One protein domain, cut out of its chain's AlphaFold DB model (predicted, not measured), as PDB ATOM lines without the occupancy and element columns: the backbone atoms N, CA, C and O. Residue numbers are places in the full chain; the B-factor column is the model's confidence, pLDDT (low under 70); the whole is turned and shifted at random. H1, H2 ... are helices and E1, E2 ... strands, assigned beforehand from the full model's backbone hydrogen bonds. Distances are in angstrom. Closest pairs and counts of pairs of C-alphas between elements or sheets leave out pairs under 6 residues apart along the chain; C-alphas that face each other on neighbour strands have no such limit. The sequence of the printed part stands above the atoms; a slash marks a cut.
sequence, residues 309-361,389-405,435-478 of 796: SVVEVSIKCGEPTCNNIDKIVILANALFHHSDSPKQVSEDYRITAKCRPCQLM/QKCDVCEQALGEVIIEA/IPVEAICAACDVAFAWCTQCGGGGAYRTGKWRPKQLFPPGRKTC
ATOM      1  N   SER A 309      23.117   8.892  -2.281       59.88
ATOM      2  CA  SER A 309      23.644  10.145  -2.843       59.88
ATOM      3  C   SER A 309      25.148   9.961  -3.170       59.88
ATOM      4  O   SER A 309      25.804   9.033  -2.692       59.88
ATOM      5  N   VAL A 310      25.669  10.782  -4.065       70.25
ATOM      6  CA  VAL A 310      27.105  10.900  -4.326       70.25
ATOM      7  C   VAL A 310      27.385  12.371  -4.092       70.25
ATOM      8  O   VAL A 310      26.661  13.198  -4.654       70.25
ATOM      9  N   VAL A 311      28.336  12.698  -3.218       76.25
ATOM     10  CA  VAL A 311      28.788  14.089  -3.083       76.25
ATOM     11  C   VAL A 311      29.855  14.302  -4.131       76.25
ATOM     12  O   VAL A 311      30.830  13.556  -4.186       76.25
ATOM     13  N   GLU A 312      29.632  15.299  -4.971       82.06
ATOM     14  CA  GLU A 312      30.571  15.711  -5.996       82.06
ATOM     15  C   GLU A 312      31.278  16.983  -5.538       82.06
ATOM     16  O   GLU A 312      30.633  17.972  -5.189       82.06
ATOM     17  N   VAL A 313      32.609  16.940  -5.516       84.00
ATOM     18  CA  VAL A 313      33.452  18.080  -5.152       84.00
ATOM     19  C   VAL A 313      34.394  18.381  -6.307       84.00
ATOM     20  O   VAL A 313      35.275  17.579  -6.614       84.00
ATOM     21  N   SER A 314      34.231  19.541  -6.943       87.50
ATOM     22  CA  SER A 314      35.150  19.996  -7.988       87.50
ATOM     23  C   SER A 314      36.464  20.482  -7.383       87.50
ATOM     24  O   SER A 314      36.519  21.474  -6.657       87.50
ATOM     25  N   ILE A 315      37.537  19.778  -7.715       84.94
ATOM     26  CA  ILE A 315      38.903  20.017  -7.274       84.94
ATOM     27  C   ILE A 315      39.594  20.935  -8.279       84.94
ATOM     28  O   ILE A 315      39.785  20.589  -9.448       84.94
ATOM     29  N   LYS A 316      40.014  22.102  -7.799       88.06
ATOM     30  CA  LYS A 316      40.812  23.077  -8.548       88.06
ATOM     31  C   LYS A 316      42.276  22.980  -8.126       88.06
ATOM     32  O   LYS A 316      42.575  22.535  -7.020       88.06
ATOM     33  N   CYS A 317      43.190  23.385  -9.004       86.25
ATOM     34  CA  CYS A 317      44.598  23.503  -8.629       86.25
ATOM     35  C   CYS A 317      44.766  24.608  -7.579       86.25
ATOM     36  O   CYS A 317      44.329  25.729  -7.811       86.25
ATOM     37  N   GLY A 318      45.400  24.300  -6.447       84.94
ATOM     38  CA  GLY A 318      45.598  25.273  -5.366       84.94
ATOM     39  C   GLY A 318      46.705  26.299  -5.625       84.94
ATOM     40  O   GLY A 318      46.788  27.292  -4.909       84.94
ATOM     41  N   GLU A 319      47.557  26.068  -6.625       87.44
ATOM     42  CA  GLU A 319      48.709  26.935  -6.885       87.44
ATOM     43  C   GLU A 319      48.306  28.300  -7.479       87.44
ATOM     44  O   GLU A 319      47.510  28.342  -8.424       87.44
ATOM     45  N   PRO A 320      48.891  29.421  -7.010       84.56
ATOM     46  CA  PRO A 320      48.541  30.772  -7.464       84.56
ATOM     47  C   PRO A 320      48.739  30.981  -8.969       84.56
ATOM     48  O   PRO A 320      47.953  31.663  -9.623       84.56
ATOM     49  N   THR A 321      49.770  30.349  -9.533       81.62
ATOM     50  CA  THR A 321      50.086  30.384 -10.970       81.62
ATOM     51  C   THR A 321      48.970  29.786 -11.820       81.62
ATOM     52  O   THR A 321      48.731  30.232 -12.937       81.62
ATOM     53  N   CYS A 322      48.262  28.805 -11.266       81.88
ATOM     54  CA  CYS A 322      47.131  28.141 -11.884       81.88
ATOM     55  C   CYS A 322      45.793  28.904 -11.620       81.88
ATOM     56  O   CYS A 322      44.805  28.619 -12.296       81.88
ATOM     57  N   ASN A 323      45.754  29.882 -10.695       75.00
ATOM     58  CA  ASN A 323      44.561  30.682 -10.342       75.00
ATOM     59  C   ASN A 323      44.439  32.021 -11.093       75.00
ATOM     60  O   ASN A 323      43.332  32.529 -11.228       75.00
ATOM     61  N   ASN A 324      45.551  32.591 -11.568       67.69
ATOM     62  CA  ASN A 324      45.575  33.899 -12.247       67.69
ATOM     63  C   ASN A 324      45.278  33.846 -13.750       67.69
ATOM     64  O   ASN A 324      45.255  34.877 -14.416       67.69
ATOM     65  N   ILE A 325      45.088  32.654 -14.304       61.72
ATOM     66  CA  ILE A 325      44.643  32.496 -15.683       61.72
ATOM     67  C   ILE A 325      43.119  32.403 -15.603       61.72
ATOM     68  O   ILE A 325      42.622  31.539 -14.884       61.72
ATOM     69  N   ASP A 326      42.378  33.213 -16.369       59.97
ATOM     70  CA  ASP A 326      40.897  33.190 -16.461       59.97
ATOM     71  C   ASP A 326      40.301  31.791 -16.746       59.97
ATOM     72  O   ASP A 326      39.097  31.553 -16.677       59.97
ATOM     73  N   LYS A 327      41.162  30.819 -17.044       60.06
ATOM     74  CA  LYS A 327      40.874  29.393 -17.084       60.06
ATOM     75  C   LYS A 327      41.188  28.770 -15.727       60.06
ATOM     76  O   LYS A 327      42.238  28.154 -15.552       60.06
ATOM     77  N   ILE A 328      40.245  28.861 -14.791       62.84
ATOM     78  CA  ILE A 328      40.252  28.008 -13.597       62.84
ATOM     79  C   ILE A 328      40.358  26.547 -14.056       62.84
ATOM     80  O   ILE A 328      39.414  25.984 -14.616       62.84
ATOM     81  N   VAL A 329      41.511  25.921 -13.818       71.56
ATOM     82  CA  VAL A 329      41.743  24.532 -14.217       71.56
ATOM     83  C   VAL A 329      41.100  23.615 -13.181       71.56
ATOM     84  O   VAL A 329      41.674  23.336 -12.124       71.56
ATOM     85  N   ILE A 330      39.890  23.137 -13.483       78.44
ATOM     86  CA  ILE A 330      39.282  22.019 -12.757       78.44
ATOM     87  C   ILE A 330      40.109  20.774 -13.075       78.44
ATOM     88  O   ILE A 330      40.131  20.292 -14.208       78.44
ATOM     89  N   LEU A 331      40.813  20.266 -12.067       76.00
ATOM     90  CA  LEU A 331      41.670  19.094 -12.201       76.00
ATOM     91  C   LEU A 331      40.848  17.827 -12.210       76.00
ATOM     92  O   LEU A 331      41.036  16.963 -13.066       76.00
ATOM     93  N   ALA A 332      39.934  17.729 -11.253       83.62
ATOM     94  CA  ALA A 332      39.119  16.554 -11.080       83.62
ATOM     95  C   ALA A 332      37.820  16.879 -10.353       83.62
ATOM     96  O   ALA A 332      37.762  17.843  -9.605       83.62
ATOM     97  N   ASN A 333      36.814  16.034 -10.502       86.06
ATOM     98  CA  ASN A 333      35.727  15.915  -9.549       86.06
ATOM     99  C   ASN A 333      36.032  14.715  -8.650       86.06
ATOM    100  O   ASN A 333      36.325  13.623  -9.144       86.06
ATOM    101  N   ALA A 334      36.020  14.940  -7.340       83.62
ATOM    102  CA  ALA A 334      36.047  13.887  -6.337       83.62
ATOM    103  C   ALA A 334      34.615  13.434  -6.060       83.62
ATOM    104  O   ALA A 334      33.765  14.244  -5.685       83.62
ATOM    105  N   LEU A 335      34.363  12.140  -6.236       81.75
ATOM    106  CA  LEU A 335      33.085  11.517  -5.933       81.75
ATOM    107  C   LEU A 335      33.187  10.713  -4.647       81.75
ATOM    108  O   LEU A 335      33.891   9.703  -4.578       81.75
ATOM    109  N   PHE A 336      32.435  11.152  -3.643       79.38
ATOM    110  CA  PHE A 336      32.268  10.440  -2.385       79.38
ATOM    111  C   PHE A 336      31.035   9.548  -2.496       79.38
ATOM    112  O   PHE A 336      29.892  10.021  -2.492       79.38
ATOM    113  N   HIS A 337      31.259   8.242  -2.620       72.88
ATOM    114  CA  HIS A 337      30.180   7.260  -2.635       72.88
ATOM    115  C   HIS A 337      29.670   7.069  -1.204       72.88
ATOM    116  O   HIS A 337      30.370   6.510  -0.369       72.88
ATOM    117  N   HIS A 338      28.437   7.491  -0.895       61.56
ATOM    118  CA  HIS A 338      27.857   7.361   0.458       61.56
ATOM    119  C   HIS A 338      27.584   5.915   0.913       61.56
ATOM    120  O   HIS A 338      26.790   5.691   1.828       61.56
ATOM    121  N   SER A 339      28.150   4.908   0.251       54.28
ATOM    122  CA  SER A 339      27.873   3.516   0.587       54.28
ATOM    123  C   SER A 339      28.590   3.032   1.840       54.28
ATOM    124  O   SER A 339      28.143   2.025   2.387       54.28
ATOM    125  N   ASP A 340      29.642   3.708   2.317       53.22
ATOM    126  CA  ASP A 340      30.590   3.004   3.187       53.22
ATOM    127  C   ASP A 340      30.530   3.404   4.674       53.22
ATOM    128  O   ASP A 340      30.876   2.575   5.510       53.22
ATOM    129  N   SER A 341      30.003   4.580   5.056       62.16
ATOM    130  CA  SER A 341      29.441   4.829   6.406       62.16
ATOM    131  C   SER A 341      28.868   6.248   6.564       62.16
ATOM    132  O   SER A 341      29.338   7.171   5.904       62.16
ATOM    133  N   PRO A 342      27.937   6.485   7.513       68.62
ATOM    134  CA  PRO A 342      27.594   7.839   7.957       68.62
ATOM    135  C   PRO A 342      28.814   8.650   8.420       68.62
ATOM    136  O   PRO A 342      28.831   9.862   8.231       68.62
ATOM    137  N   LYS A 343      29.846   7.974   8.961       71.62
ATOM    138  CA  LYS A 343      31.097   8.604   9.406       71.62
ATOM    139  C   LYS A 343      31.807   9.331   8.267       71.62
ATOM    140  O   LYS A 343      32.189  10.477   8.436       71.62
ATOM    141  N   GLN A 344      31.856   8.721   7.082       69.81
ATOM    142  CA  GLN A 344      32.458   9.345   5.900       69.81
ATOM    143  C   GLN A 344      31.741  10.609   5.420       69.81
ATOM    144  O   GLN A 344      32.263  11.331   4.586       69.81
ATOM    145  N   VAL A 345      30.507  10.850   5.856       69.56
ATOM    146  CA  VAL A 345      29.748  12.048   5.466       69.56
ATOM    147  C   VAL A 345      29.813  13.111   6.554       69.56
ATOM    148  O   VAL A 345      29.615  14.287   6.270       69.56
ATOM    149  N   SER A 346      30.050  12.697   7.800       77.38
ATOM    150  CA  SER A 346      30.179  13.592   8.947       77.38
ATOM    151  C   SER A 346      31.610  14.057   9.211       77.38
ATOM    152  O   SER A 346      31.791  14.971  10.002       77.38
ATOM    153  N   GLU A 347      32.611  13.399   8.629       81.31
ATOM    154  CA  GLU A 347      34.012  13.801   8.756       81.31
ATOM    155  C   GLU A 347      34.324  14.986   7.839       81.31
ATOM    156  O   GLU A 347      33.929  15.012   6.671       81.31
ATOM    157  N   ASP A 348      35.070  15.952   8.367       83.69
ATOM    158  CA  ASP A 348      35.638  17.027   7.566       83.69
ATOM    159  C   ASP A 348      36.805  16.480   6.739       83.69
ATOM    160  O   ASP A 348      37.660  15.753   7.246       83.69
ATOM    161  N   TYR A 349      36.871  16.851   5.462       83.88
ATOM    162  CA  TYR A 349      37.972  16.471   4.577       83.88
ATOM    163  C   TYR A 349      38.761  17.696   4.146       83.88
ATOM    164  O   TYR A 349      38.207  18.690   3.675       83.88
ATOM    165  N   ARG A 350      40.085  17.596   4.239       85.44
ATOM    166  CA  ARG A 350      41.019  18.516   3.603       85.44
ATOM    167  C   ARG A 350      41.440  17.917   2.270       85.44
ATOM    168  O   ARG A 350      42.052  16.853   2.223       85.44
ATOM    169  N   ILE A 351      41.118  18.616   1.187       84.81
ATOM    170  CA  ILE A 351      41.539  18.248  -0.164       84.81
ATOM    171  C   ILE A 351      42.627  19.227  -0.592       84.81
ATOM    172  O   ILE A 351      42.376  20.426  -0.695       84.81
ATOM    173  N   THR A 352      43.829  18.726  -0.855       86.19
ATOM    174  CA  THR A 352      44.904  19.496  -1.484       86.19
ATOM    175  C   THR A 352      45.183  18.921  -2.862       86.19
ATOM    176  O   THR A 352      45.273  17.708  -3.047       86.19
ATOM    177  N   ALA A 353      45.264  19.793  -3.865       86.44
ATOM    178  CA  ALA A 353      45.451  19.360  -5.238       86.44
ATOM    179  C   ALA A 353      46.403  20.267  -6.009       86.44
ATOM    180  O   ALA A 353      46.263  21.494  -6.008       86.44
ATOM    181  N   LYS A 354      47.344  19.638  -6.712       87.81
ATOM    182  CA  LYS A 354      48.286  20.285  -7.620       87.81
ATOM    183  C   LYS A 354      48.158  19.658  -8.996       87.81
ATOM    184  O   LYS A 354      48.241  18.440  -9.152       87.81
ATOM    185  N   CYS A 355      47.965  20.499 -10.008       86.81
ATOM    186  CA  CYS A 355      47.933  20.040 -11.388       86.81
ATOM    187  C   CYS A 355      49.305  19.499 -11.786       86.81
ATOM    188  O   CYS A 355      50.321  19.874 -11.202       86.81
ATOM    189  N   ARG A 356      49.355  18.641 -12.806       84.88
ATOM    190  CA  ARG A 356      50.624  18.076 -13.277       84.88
ATOM    191  C   ARG A 356      51.675  19.158 -13.616       84.88
ATOM    192  O   ARG A 356      52.791  19.017 -13.126       84.88
ATOM    193  N   PRO A 357      51.370  20.230 -14.376       87.00
ATOM    194  CA  PRO A 357      52.309  21.338 -14.582       87.00
ATOM    195  C   PRO A 357      52.797  21.991 -13.283       87.00
ATOM    196  O   PRO A 357      53.999  22.077 -13.056       87.00
ATOM    197  N   CYS A 358      51.870  22.392 -12.410       87.38
ATOM    198  CA  CYS A 358      52.162  23.071 -11.150       87.38
ATOM    199  C   CYS A 358      53.017  22.156 -10.220       87.38
ATOM    200  O   CYS A 358      53.991  22.610  -9.631       87.38
ATOM    201  N   GLN A 359      52.782  20.839 -10.205       84.88
ATOM    202  CA  GLN A 359      53.610  19.866  -9.474       84.88
ATOM    203  C   GLN A 359      55.016  19.671 -10.078       84.88
ATOM    204  O   GLN A 359      55.977  19.421  -9.352       84.88
ATOM    205  N   LEU A 360      55.160  19.756 -11.406       84.44
ATOM    206  CA  LEU A 360      56.468  19.671 -12.071       84.44
ATOM    207  C   LEU A 360      57.330  20.915 -11.820       84.44
ATOM    208  O   LEU A 360      58.555  20.824 -11.928       84.44
ATOM    209  N   MET A 361      56.706  22.045 -11.479       86.81
ATOM    210  CA  MET A 361      57.391  23.284 -11.104       86.81
ATOM    211  C   MET A 361      57.936  23.247  -9.670       86.81
ATOM    212  O   MET A 361      58.920  23.929  -9.402       86.81
ATOM    213  N   GLN A 389      47.589  10.766  -8.645       84.12
ATOM    214  CA  GLN A 389      46.219  10.298  -8.719       84.12
ATOM    215  C   GLN A 389      45.857  10.191 -10.200       84.12
ATOM    216  O   GLN A 389      46.021  11.134 -10.981       84.12
ATOM    217  N   LYS A 390      45.409   9.008 -10.608       89.25
ATOM    218  CA  LYS A 390      44.898   8.779 -11.957       89.25
ATOM    219  C   LYS A 390      43.401   9.034 -11.966       89.25
ATOM    220  O   LYS A 390      42.727   8.832 -10.964       89.25
ATOM    221  N   CYS A 391      42.890   9.452 -13.114       89.75
ATOM    222  CA  CYS A 391      41.463   9.504 -13.349       89.75
ATOM    223  C   CYS A 391      40.885   8.086 -13.290       89.75
ATOM    224  O   CYS A 391      41.291   7.245 -14.087       89.75
ATOM    225  N   ASP A 392      39.885   7.832 -12.450       89.12
ATOM    226  CA  ASP A 392      39.240   6.509 -12.347       89.12
ATOM    227  C   ASP A 392      38.472   6.099 -13.619       89.12
ATOM    228  O   ASP A 392      38.053   4.953 -13.787       89.12
ATOM    229  N   VAL A 393      38.306   7.042 -14.550       90.62
ATOM    230  CA  VAL A 393      37.573   6.862 -15.804       90.62
ATOM    231  C   VAL A 393      38.524   6.589 -16.972       90.62
ATOM    232  O   VAL A 393      38.394   5.564 -17.638       90.62
ATOM    233  N   CYS A 394      39.479   7.490 -17.236       89.25
ATOM    234  CA  CYS A 394      40.403   7.386 -18.379       89.25
ATOM    235  C   CYS A 394      41.841   7.002 -18.006       89.25
ATOM    236  O   CYS A 394      42.691   6.944 -18.886       89.25
ATOM    237  N   GLU A 395      42.135   6.796 -16.721       90.19
ATOM    238  CA  GLU A 395      43.458   6.444 -16.184       90.19
ATOM    239  C   GLU A 395      44.580   7.472 -16.445       90.19
ATOM    240  O   GLU A 395      45.726   7.254 -16.042       90.19
ATOM    241  N   GLN A 396      44.265   8.626 -17.050       88.12
ATOM    242  CA  GLN A 396      45.204   9.738 -17.207       88.12
ATOM    243  C   GLN A 396      45.594  10.313 -15.842       88.12
ATOM    244  O   GLN A 396      44.756  10.443 -14.950       88.12
ATOM    245  N   ALA A 397      46.867  10.675 -15.678       88.94
ATOM    246  CA  ALA A 397      47.360  11.306 -14.457       88.94
ATOM    247  C   ALA A 397      46.769  12.719 -14.298       88.94
ATOM    248  O   ALA A 397      46.959  13.566 -15.170       88.94
ATOM    249  N   LEU A 398      46.081  12.964 -13.181       85.69
ATOM    250  CA  LEU A 398      45.436  14.241 -12.845       85.69
ATOM    251  C   LEU A 398      46.410  15.236 -12.196       85.69
ATOM    252  O   LEU A 398      46.199  16.446 -12.243       85.69
ATOM    253  N   GLY A 399      47.489  14.713 -11.613       86.06
ATOM    254  CA  GLY A 399      48.410  15.447 -10.753       86.06
ATOM    255  C   GLY A 399      48.455  14.822  -9.362       86.06
ATOM    256  O   GLY A 399      48.180  13.630  -9.192       86.06
ATOM    257  N   GLU A 400      48.810  15.630  -8.374       86.75
ATOM    258  CA  GLU A 400      48.781  15.249  -6.967       86.75
ATOM    259  C   GLU A 400      47.439  15.660  -6.387       86.75
ATOM    260  O   GLU A 400      47.100  16.839  -6.398       86.75
ATOM    261  N   VAL A 401      46.660  14.687  -5.927       83.62
ATOM    262  CA  VAL A 401      45.406  14.923  -5.212       83.62
ATOM    263  C   VAL A 401      45.516  14.167  -3.902       83.62
ATOM    264  O   VAL A 401      45.600  12.941  -3.895       83.62
ATOM    265  N   ILE A 402      45.557  14.907  -2.803       83.69
ATOM    266  CA  ILE A 402      45.640  14.377  -1.450       83.69
ATOM    267  C   ILE A 402      44.316  14.704  -0.767       83.69
ATOM    268  O   ILE A 402      43.883  15.855  -0.734       83.69
ATOM    269  N   ILE A 403      43.657  13.669  -0.255       81.50
ATOM    270  CA  ILE A 403      42.399  13.783   0.481       81.50
ATOM    271  C   ILE A 403      42.650  13.220   1.870       81.50
ATOM    272  O   ILE A 403      42.873  12.020   2.036       81.50
ATOM    273  N   GLU A 404      42.638  14.099   2.861       84.69
ATOM    274  CA  GLU A 404      42.891  13.764   4.256       84.69
ATOM    275  C   GLU A 404      41.624  14.016   5.064       84.69
ATOM    276  O   GLU A 404      41.046  15.098   4.992       84.69
ATOM    277  N   ALA A 405      41.191  13.028   5.849       82.56
ATOM    278  CA  ALA A 405      40.216  13.290   6.899       82.56
ATOM    279  C   ALA A 405      40.869  14.224   7.926       82.56
ATOM    280  O   ALA A 405      41.961  13.941   8.429       82.56
ATOM    281  N   ILE A 435      40.064   6.388   2.045       63.38
ATOM    282  CA  ILE A 435      38.716   6.884   1.806       63.38
ATOM    283  C   ILE A 435      38.429   6.597   0.323       63.38
ATOM    284  O   ILE A 435      39.248   6.960  -0.527       63.38
ATOM    285  N   PRO A 436      37.339   5.888  -0.001       68.94
ATOM    286  CA  PRO A 436      37.007   5.482  -1.357       68.94
ATOM    287  C   PRO A 436      36.458   6.690  -2.119       68.94
ATOM    288  O   PRO A 436      35.258   6.816  -2.353       68.94
ATOM    289  N   VAL A 437      37.354   7.612  -2.460       77.44
ATOM    290  CA  VAL A 437      37.062   8.746  -3.328       77.44
ATOM    291  C   VAL A 437      37.508   8.394  -4.735       77.44
ATOM    292  O   VAL A 437      38.665   8.034  -4.948       77.44
ATOM    293  N   GLU A 438      36.594   8.520  -5.691       86.62
ATOM    294  CA  GLU A 438      36.937   8.429  -7.108       86.62
ATOM    295  C   GLU A 438      37.279   9.827  -7.632       86.62
ATOM    296  O   GLU A 438      36.502  10.764  -7.459       86.62
ATOM    297  N   ALA A 439      38.434   9.978  -8.272       87.62
ATOM    298  CA  ALA A 439      38.894  11.217  -8.881       87.62
ATOM    299  C   ALA A 439      38.714  11.162 -10.404       87.62
ATOM    300  O   ALA A 439      39.215  10.269 -11.091       87.62
ATOM    301  N   ILE A 440      38.023  12.150 -10.971       90.31
ATOM    302  CA  ILE A 440      37.612  12.136 -12.379       90.31
ATOM    303  C   ILE A 440      38.007  13.434 -13.056       90.31
ATOM    304  O   ILE A 440      37.539  14.477 -12.636       90.31
ATOM    305  N   CYS A 441      38.811  13.412 -14.126       90.38
ATOM    306  CA  CYS A 441      39.111  14.657 -14.851       90.38
ATOM    307  C   CYS A 441      37.840  15.322 -15.397       90.38
ATOM    308  O   CYS A 441      36.915  14.629 -15.823       90.38
ATOM    309  N   ALA A 442      37.853  16.653 -15.501       87.94
ATOM    310  CA  ALA A 442      36.730  17.442 -16.015       87.94
ATOM    311  C   ALA A 442      36.208  16.936 -17.375       87.94
ATOM    312  O   ALA A 442      35.011  16.758 -17.570       87.94
ATOM    313  N   ALA A 443      37.106  16.588 -18.302       90.31
ATOM    314  CA  ALA A 443      36.701  16.046 -19.599       90.31
ATOM    315  C   ALA A 443      35.987  14.677 -19.492       90.31
ATOM    316  O   ALA A 443      35.162  14.339 -20.336       90.31
ATOM    317  N   CYS A 444      36.298  13.852 -18.482       92.75
ATOM    318  CA  CYS A 444      35.593  12.588 -18.258       92.75
ATOM    319  C   CYS A 444      34.253  12.819 -17.580       92.75
ATOM    320  O   CYS A 444      33.301  12.126 -17.914       92.75
ATOM    321  N   ASP A 445      34.187  13.784 -16.668       92.06
ATOM    322  CA  ASP A 445      32.935  14.160 -16.036       92.06
ATOM    323  C   ASP A 445      31.924  14.674 -17.065       92.06
ATOM    324  O   ASP A 445      30.769  14.273 -17.042       92.06
ATOM    325  N   VAL A 446      32.352  15.460 -18.058       92.75
ATOM    326  CA  VAL A 446      31.465  15.915 -19.142       92.75
ATOM    327  C   VAL A 446      30.982  14.747 -20.010       92.75
ATOM    328  O   VAL A 446      29.788  14.662 -20.294       92.75
ATOM    329  N   ALA A 447      31.872  13.834 -20.409       94.25
ATOM    330  CA  ALA A 447      31.565  12.792 -21.393       94.25
ATOM    331  C   ALA A 447      30.923  11.519 -20.807       94.25
ATOM    332  O   ALA A 447      30.205  10.799 -21.509       94.25
ATOM    333  N   PHE A 448      31.162  11.214 -19.531       95.44
ATOM    334  CA  PHE A 448      30.762   9.953 -18.909       95.44
ATOM    335  C   PHE A 448      29.922  10.179 -17.652       95.44
ATOM    336  O   PHE A 448      30.012  11.196 -16.982       95.44
ATOM    337  N   ALA A 449      29.091   9.197 -17.324       93.50
ATOM    338  CA  ALA A 449      28.356   9.137 -16.072       93.50
ATOM    339  C   ALA A 449      28.473   7.744 -15.448       93.50
ATOM    340  O   ALA A 449      28.636   6.725 -16.135       93.50
ATOM    341  N   TRP A 450      28.371   7.695 -14.122       90.88
ATOM    342  CA  TRP A 450      28.391   6.454 -13.364       90.88
ATOM    343  C   TRP A 450      27.028   5.770 -13.412       90.88
ATOM    344  O   TRP A 450      26.028   6.286 -12.910       90.88
ATOM    345  N   CYS A 451      26.967   4.570 -13.990       90.88
ATOM    346  CA  CYS A 451      25.743   3.789 -13.964       90.88
ATOM    347  C   CYS A 451      25.721   2.813 -12.788       90.88
ATOM    348  O   CYS A 451      26.415   1.797 -12.793       90.88
ATOM    349  N   THR A 452      24.799   3.046 -11.856       85.06
ATOM    350  CA  THR A 452      24.598   2.233 -10.642       85.06
ATOM    351  C   THR A 452      24.064   0.811 -10.883       85.06
ATOM    352  O   THR A 452      24.095  -0.021  -9.976       85.06
ATOM    353  N   GLN A 453      23.542   0.519 -12.080       83.31
ATOM    354  CA  GLN A 453      23.019  -0.808 -12.461       83.31
ATOM    355  C   GLN A 453      23.967  -1.581 -13.377       83.31
ATOM    356  O   GLN A 453      23.871  -2.805 -13.480       83.31
ATOM    357  N   CYS A 454      24.860  -0.876 -14.069       83.06
ATOM    358  CA  CYS A 454      25.788  -1.473 -15.012       83.06
ATOM    359  C   CYS A 454      27.020  -1.918 -14.188       83.06
ATOM    360  O   CYS A 454      28.046  -1.269 -14.224       83.06
ATOM    361  N   GLY A 455      26.902  -3.000 -13.408       71.00
ATOM    362  CA  GLY A 455      27.902  -3.457 -12.431       71.00
ATOM    363  C   GLY A 455      27.560  -4.843 -11.879       71.00
ATOM    364  O   GLY A 455      26.390  -5.121 -11.620       71.00
ATOM    365  N   GLY A 456      28.535  -5.751 -11.771       59.81
ATOM    366  CA  GLY A 456      28.292  -7.099 -11.239       59.81
ATOM    367  C   GLY A 456      27.866  -7.008  -9.773       59.81
ATOM    368  O   GLY A 456      28.450  -6.227  -9.031       59.81
ATOM    369  N   GLY A 457      26.834  -7.753  -9.371       49.66
ATOM    370  CA  GLY A 457      26.166  -7.647  -8.065       49.66
ATOM    371  C   GLY A 457      26.979  -8.091  -6.842       49.66
ATOM    372  O   GLY A 457      26.448  -8.824  -6.017       49.66
ATOM    373  N   GLY A 458      28.238  -7.666  -6.715       52.47
ATOM    374  CA  GLY A 458      29.011  -7.806  -5.483       52.47
ATOM    375  C   GLY A 458      28.442  -6.952  -4.345       52.47
ATOM    376  O   GLY A 458      27.631  -6.049  -4.576       52.47
ATOM    377  N   ALA A 459      28.881  -7.241  -3.113       47.16
ATOM    378  CA  ALA A 459      28.466  -6.531  -1.895       47.16
ATOM    379  C   ALA A 459      28.639  -5.005  -2.022       47.16
ATOM    380  O   ALA A 459      27.765  -4.239  -1.621       47.16
ATOM    381  N   TYR A 460      29.703  -4.586  -2.707       55.62
ATOM    382  CA  TYR A 460      29.904  -3.224  -3.185       55.62
ATOM    383  C   TYR A 460      29.412  -3.169  -4.629       55.62
ATOM    384  O   TYR A 460      30.069  -3.684  -5.539       55.62
ATOM    385  N   ARG A 461      28.221  -2.602  -4.848       57.94
ATOM    386  CA  ARG A 461      27.676  -2.383  -6.196       57.94
ATOM    387  C   ARG A 461      28.538  -1.358  -6.927       57.94
ATOM    388  O   ARG A 461      28.200  -0.181  -6.989       57.94
ATOM    389  N   THR A 462      29.644  -1.828  -7.486       68.38
ATOM    390  CA  THR A 462      30.525  -1.059  -8.355       68.38
ATOM    391  C   THR A 462      29.782  -0.879  -9.666       68.38
ATOM    392  O   THR A 462      29.712  -1.783 -10.501       68.38
ATOM    393  N   GLY A 463      29.118   0.264  -9.813       85.50
ATOM    394  CA  GLY A 463      28.639   0.707 -11.111       85.50
ATOM    395  C   GLY A 463      29.769   0.736 -12.146       85.50
ATOM    396  O   GLY A 463      30.905   0.322 -11.910       85.50
ATOM    397  N   LYS A 464      29.455   1.195 -13.350       90.25
ATOM    398  CA  LYS A 464      30.470   1.398 -14.388       90.25
ATOM    399  C   LYS A 464      30.273   2.747 -15.033       90.25
ATOM    400  O   LYS A 464      29.138   3.135 -15.319       90.25
ATOM    401  N   TRP A 465      31.391   3.397 -15.325       92.75
ATOM    402  CA  TRP A 465      31.457   4.578 -16.170       92.75
ATOM    403  C   TRP A 465      30.993   4.244 -17.585       92.75
ATOM    404  O   TRP A 465      31.475   3.292 -18.207       92.75
ATOM    405  N   ARG A 466      30.011   5.002 -18.072       95.19
ATOM    406  CA  ARG A 466      29.390   4.854 -19.394       95.19
ATOM    407  C   ARG A 466      29.204   6.231 -20.037       95.19
ATOM    408  O   ARG A 466      29.044   7.194 -19.295       95.19
ATOM    409  N   PRO A 467      29.210   6.343 -21.374       96.56
ATOM    410  CA  PRO A 467      28.927   7.610 -22.059       96.56
ATOM    411  C   PRO A 467      27.589   8.199 -21.629       96.56
ATOM    412  O   PRO A 467      26.615   7.447 -21.511       96.56
ATOM    413  N   LYS A 468      27.518   9.518 -21.412       96.31
ATOM    414  CA  LYS A 468      26.269  10.192 -21.006       96.31
ATOM    415  C   LYS A 468      25.143  10.005 -22.022       96.31
ATOM    416  O   LYS A 468      23.990   9.900 -21.623       96.31
ATOM    417  N   GLN A 469      25.472   9.834 -23.301       96.69
ATOM    418  CA  GLN A 469      24.534   9.525 -24.386       96.69
ATOM    419  C   GLN A 469      23.739   8.230 -24.140       96.69
ATOM    420  O   GLN A 469      22.615   8.079 -24.616       96.69
ATOM    421  N   LEU A 470      24.279   7.290 -23.351       96.00
ATOM    422  CA  LEU A 470      23.564   6.075 -22.958       96.00
ATOM    423  C   LEU A 470      22.567   6.299 -21.817       96.00
ATOM    424  O   LEU A 470      21.860   5.358 -21.464       96.00
ATOM    425  N   PHE A 471      22.500   7.475 -21.199       95.12
ATOM    426  CA  PHE A 471      21.597   7.743 -20.084       95.12
ATOM    427  C   PHE A 471      20.353   8.466 -20.599       95.12
ATOM    428  O   PHE A 471      20.458   9.496 -21.260       95.12
ATOM    429  N   PRO A 472      19.143   7.956 -20.319       92.88
ATOM    430  CA  PRO A 472      17.938   8.748 -20.519       92.88
ATOM    431  C   PRO A 472      18.006  10.024 -19.662       92.88
ATOM    432  O   PRO A 472      18.533   9.958 -18.544       92.88
ATOM    433  N   PRO A 473      17.449  11.152 -20.133       92.81
ATOM    434  CA  PRO A 473      17.449  12.395 -19.368       92.81
ATOM    435  C   PRO A 473      16.846  12.166 -17.972       92.81
ATOM    436  O   PRO A 473      15.831  11.482 -17.819       92.81
ATOM    437  N   GLY A 474      17.529  12.669 -16.941       91.00
ATOM    438  CA  GLY A 474      17.123  12.534 -15.536       91.00
ATOM    439  C   GLY A 474      17.331  11.153 -14.894       91.00
ATOM    440  O   GLY A 474      16.990  10.975 -13.725       91.00
ATOM    441  N   ARG A 475      17.892  10.153 -15.594       89.88
ATOM    442  CA  ARG A 475      18.133   8.815 -15.019       89.88
ATOM    443  C   ARG A 475      19.605   8.573 -14.692       89.88
ATOM    444  O   ARG A 475      20.477   8.769 -15.523       89.88
ATOM    445  N   LYS A 476      19.866   7.988 -13.516       88.56
ATOM    446  CA  LYS A 476      21.201   7.518 -13.067       88.56
ATOM    447  C   LYS A 476      21.580   6.123 -13.593       88.56
ATOM    448  O   LYS A 476      22.498   5.473 -13.085       88.56
ATOM    449  N   THR A 477      20.820   5.599 -14.552       89.94
ATOM    450  CA  THR A 477      20.978   4.239 -15.080       89.94
ATOM    451  C   THR A 477      21.053   4.255 -16.597       89.94
ATOM    452  O   THR A 477      20.165   4.800 -17.253       89.94
ATOM    453  N   CYS A 478      22.092   3.611 -17.122       93.38
ATOM    454  CA  CYS A 478      22.370   3.448 -18.541       93.38
ATOM    455  C   CYS A 478      21.246   2.659 -19.261       93.38
ATOM    456  O   CYS A 478      20.601   1.815 -18.640       93.38
TER     457      CYS A 478
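Overview. This is residues 309 to 361, 389 to 405 and 435 to 478 of the 796 residues of an uncharacterized protein of Tilletiaria anomala (strain ATCC 24038 / CBS 436.72 / UBC 951) (UniProt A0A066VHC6). A small sandwich, with the three-stranded sheet E1 E2 E5 and the two-stranded sheet E3 E4 partly face to face and their strands crossed at 40 degrees, has the short helices H1 and H3 near each other at one end. Toward the opposite end H4 leads into a small hairpin, E6 and E7, with a long loop between its strands. The printed part has 114 residues, with four named helices and seven named strands in the order E1 H1 E2 H2 E3 H3 E4 E5 H4 E6 E7. The class is mixed, helices and strands, and the three sheets, in the orders E1 E2 E5, E3 E4 and E6 E7, are antiparallel. The whole is compact, with a radius of gyration of the C-alphas of 15.2 A and spans of 44 by 34 by 23 A.

Along the chain. E1, residues 310 to 316, begins at C-alpha 310 (27.105, 10.900, -4.326) and is 18.8 A long. H1 is residues 320 to 323, and E2, residues 330 to 337, is 20.1 A long. H2 is residues 343 to 346, E3 is residues 349 to 355, 19.2 A long, and H3 is residues 356 to 361. E4, residues 397 to 405, is 22.6 A long, bends by 55 degrees at residue 400 and ends at C-alpha 405 (40.216, 13.290, 6.899). E5 is residues 437 to 440, H4 residues 442 to 447, E6 residues 448 to 451, and E7 residues 464 to 467, ending at C-alpha 467 (28.927, 7.610, -22.059).

Arrangement. E1 and E2 are antiparallel at 158 degrees, with N 313 and O 334 2.9 A apart, within hydrogen-bond range. E2 and E5 are antiparallel, with N 333 and O 440 at 2.7 A. This sheet and the sheet E3 E4 form a sandwich, two sheets face to face, in which the parts that face each other are 8.8 A apart centre to centre; the closest C-alphas of E2 and E4 are those of Leu 331 and Leu 398, 6.2 A apart. E3 and E4 are antiparallel, with N 352 and O 402 at 2.9 A, and residues 389 to 390 pair antiparallel with residues 397 to 399 of E4. H2 only grazes the sheet E1 E2 E5, with its residues 344 to 345. H4 is on that sheet, at a height over the sheet of 8.4 A, and stands up from it at 58 degrees. H1 and H3 are close but not clearly touching, with the C-alphas of Cys 322 and Cys 358 the closest at 7.2 A. The closest C-alphas of H4 and E7 are those of Ala 447 and Pro 467, 5.9 A apart. E6 and E7 form a hairpin, with N 449 and O 466 at 2.8 A. In H3 and H4 every O i to N i+4 pair is within hydrogen-bond range; H1 and H2 are too short for such a pair.

Size, cuts and confidence. The two C-alphas farthest apart are those of Asn 324 and Gly 457, 46.0 A. Residues 362 to 388 and 406 to 434 are not printed, and the C-alphas across these cuts are 17.3 A and 8.3 A apart. Of the links that are printed whole, E6 to E7 is long, with 12 residues. The mean pLDDT of the printed part is 81.3, and 22 residues are under 70, among them residues 324 to 328, 338 to 342 and 456 to 462.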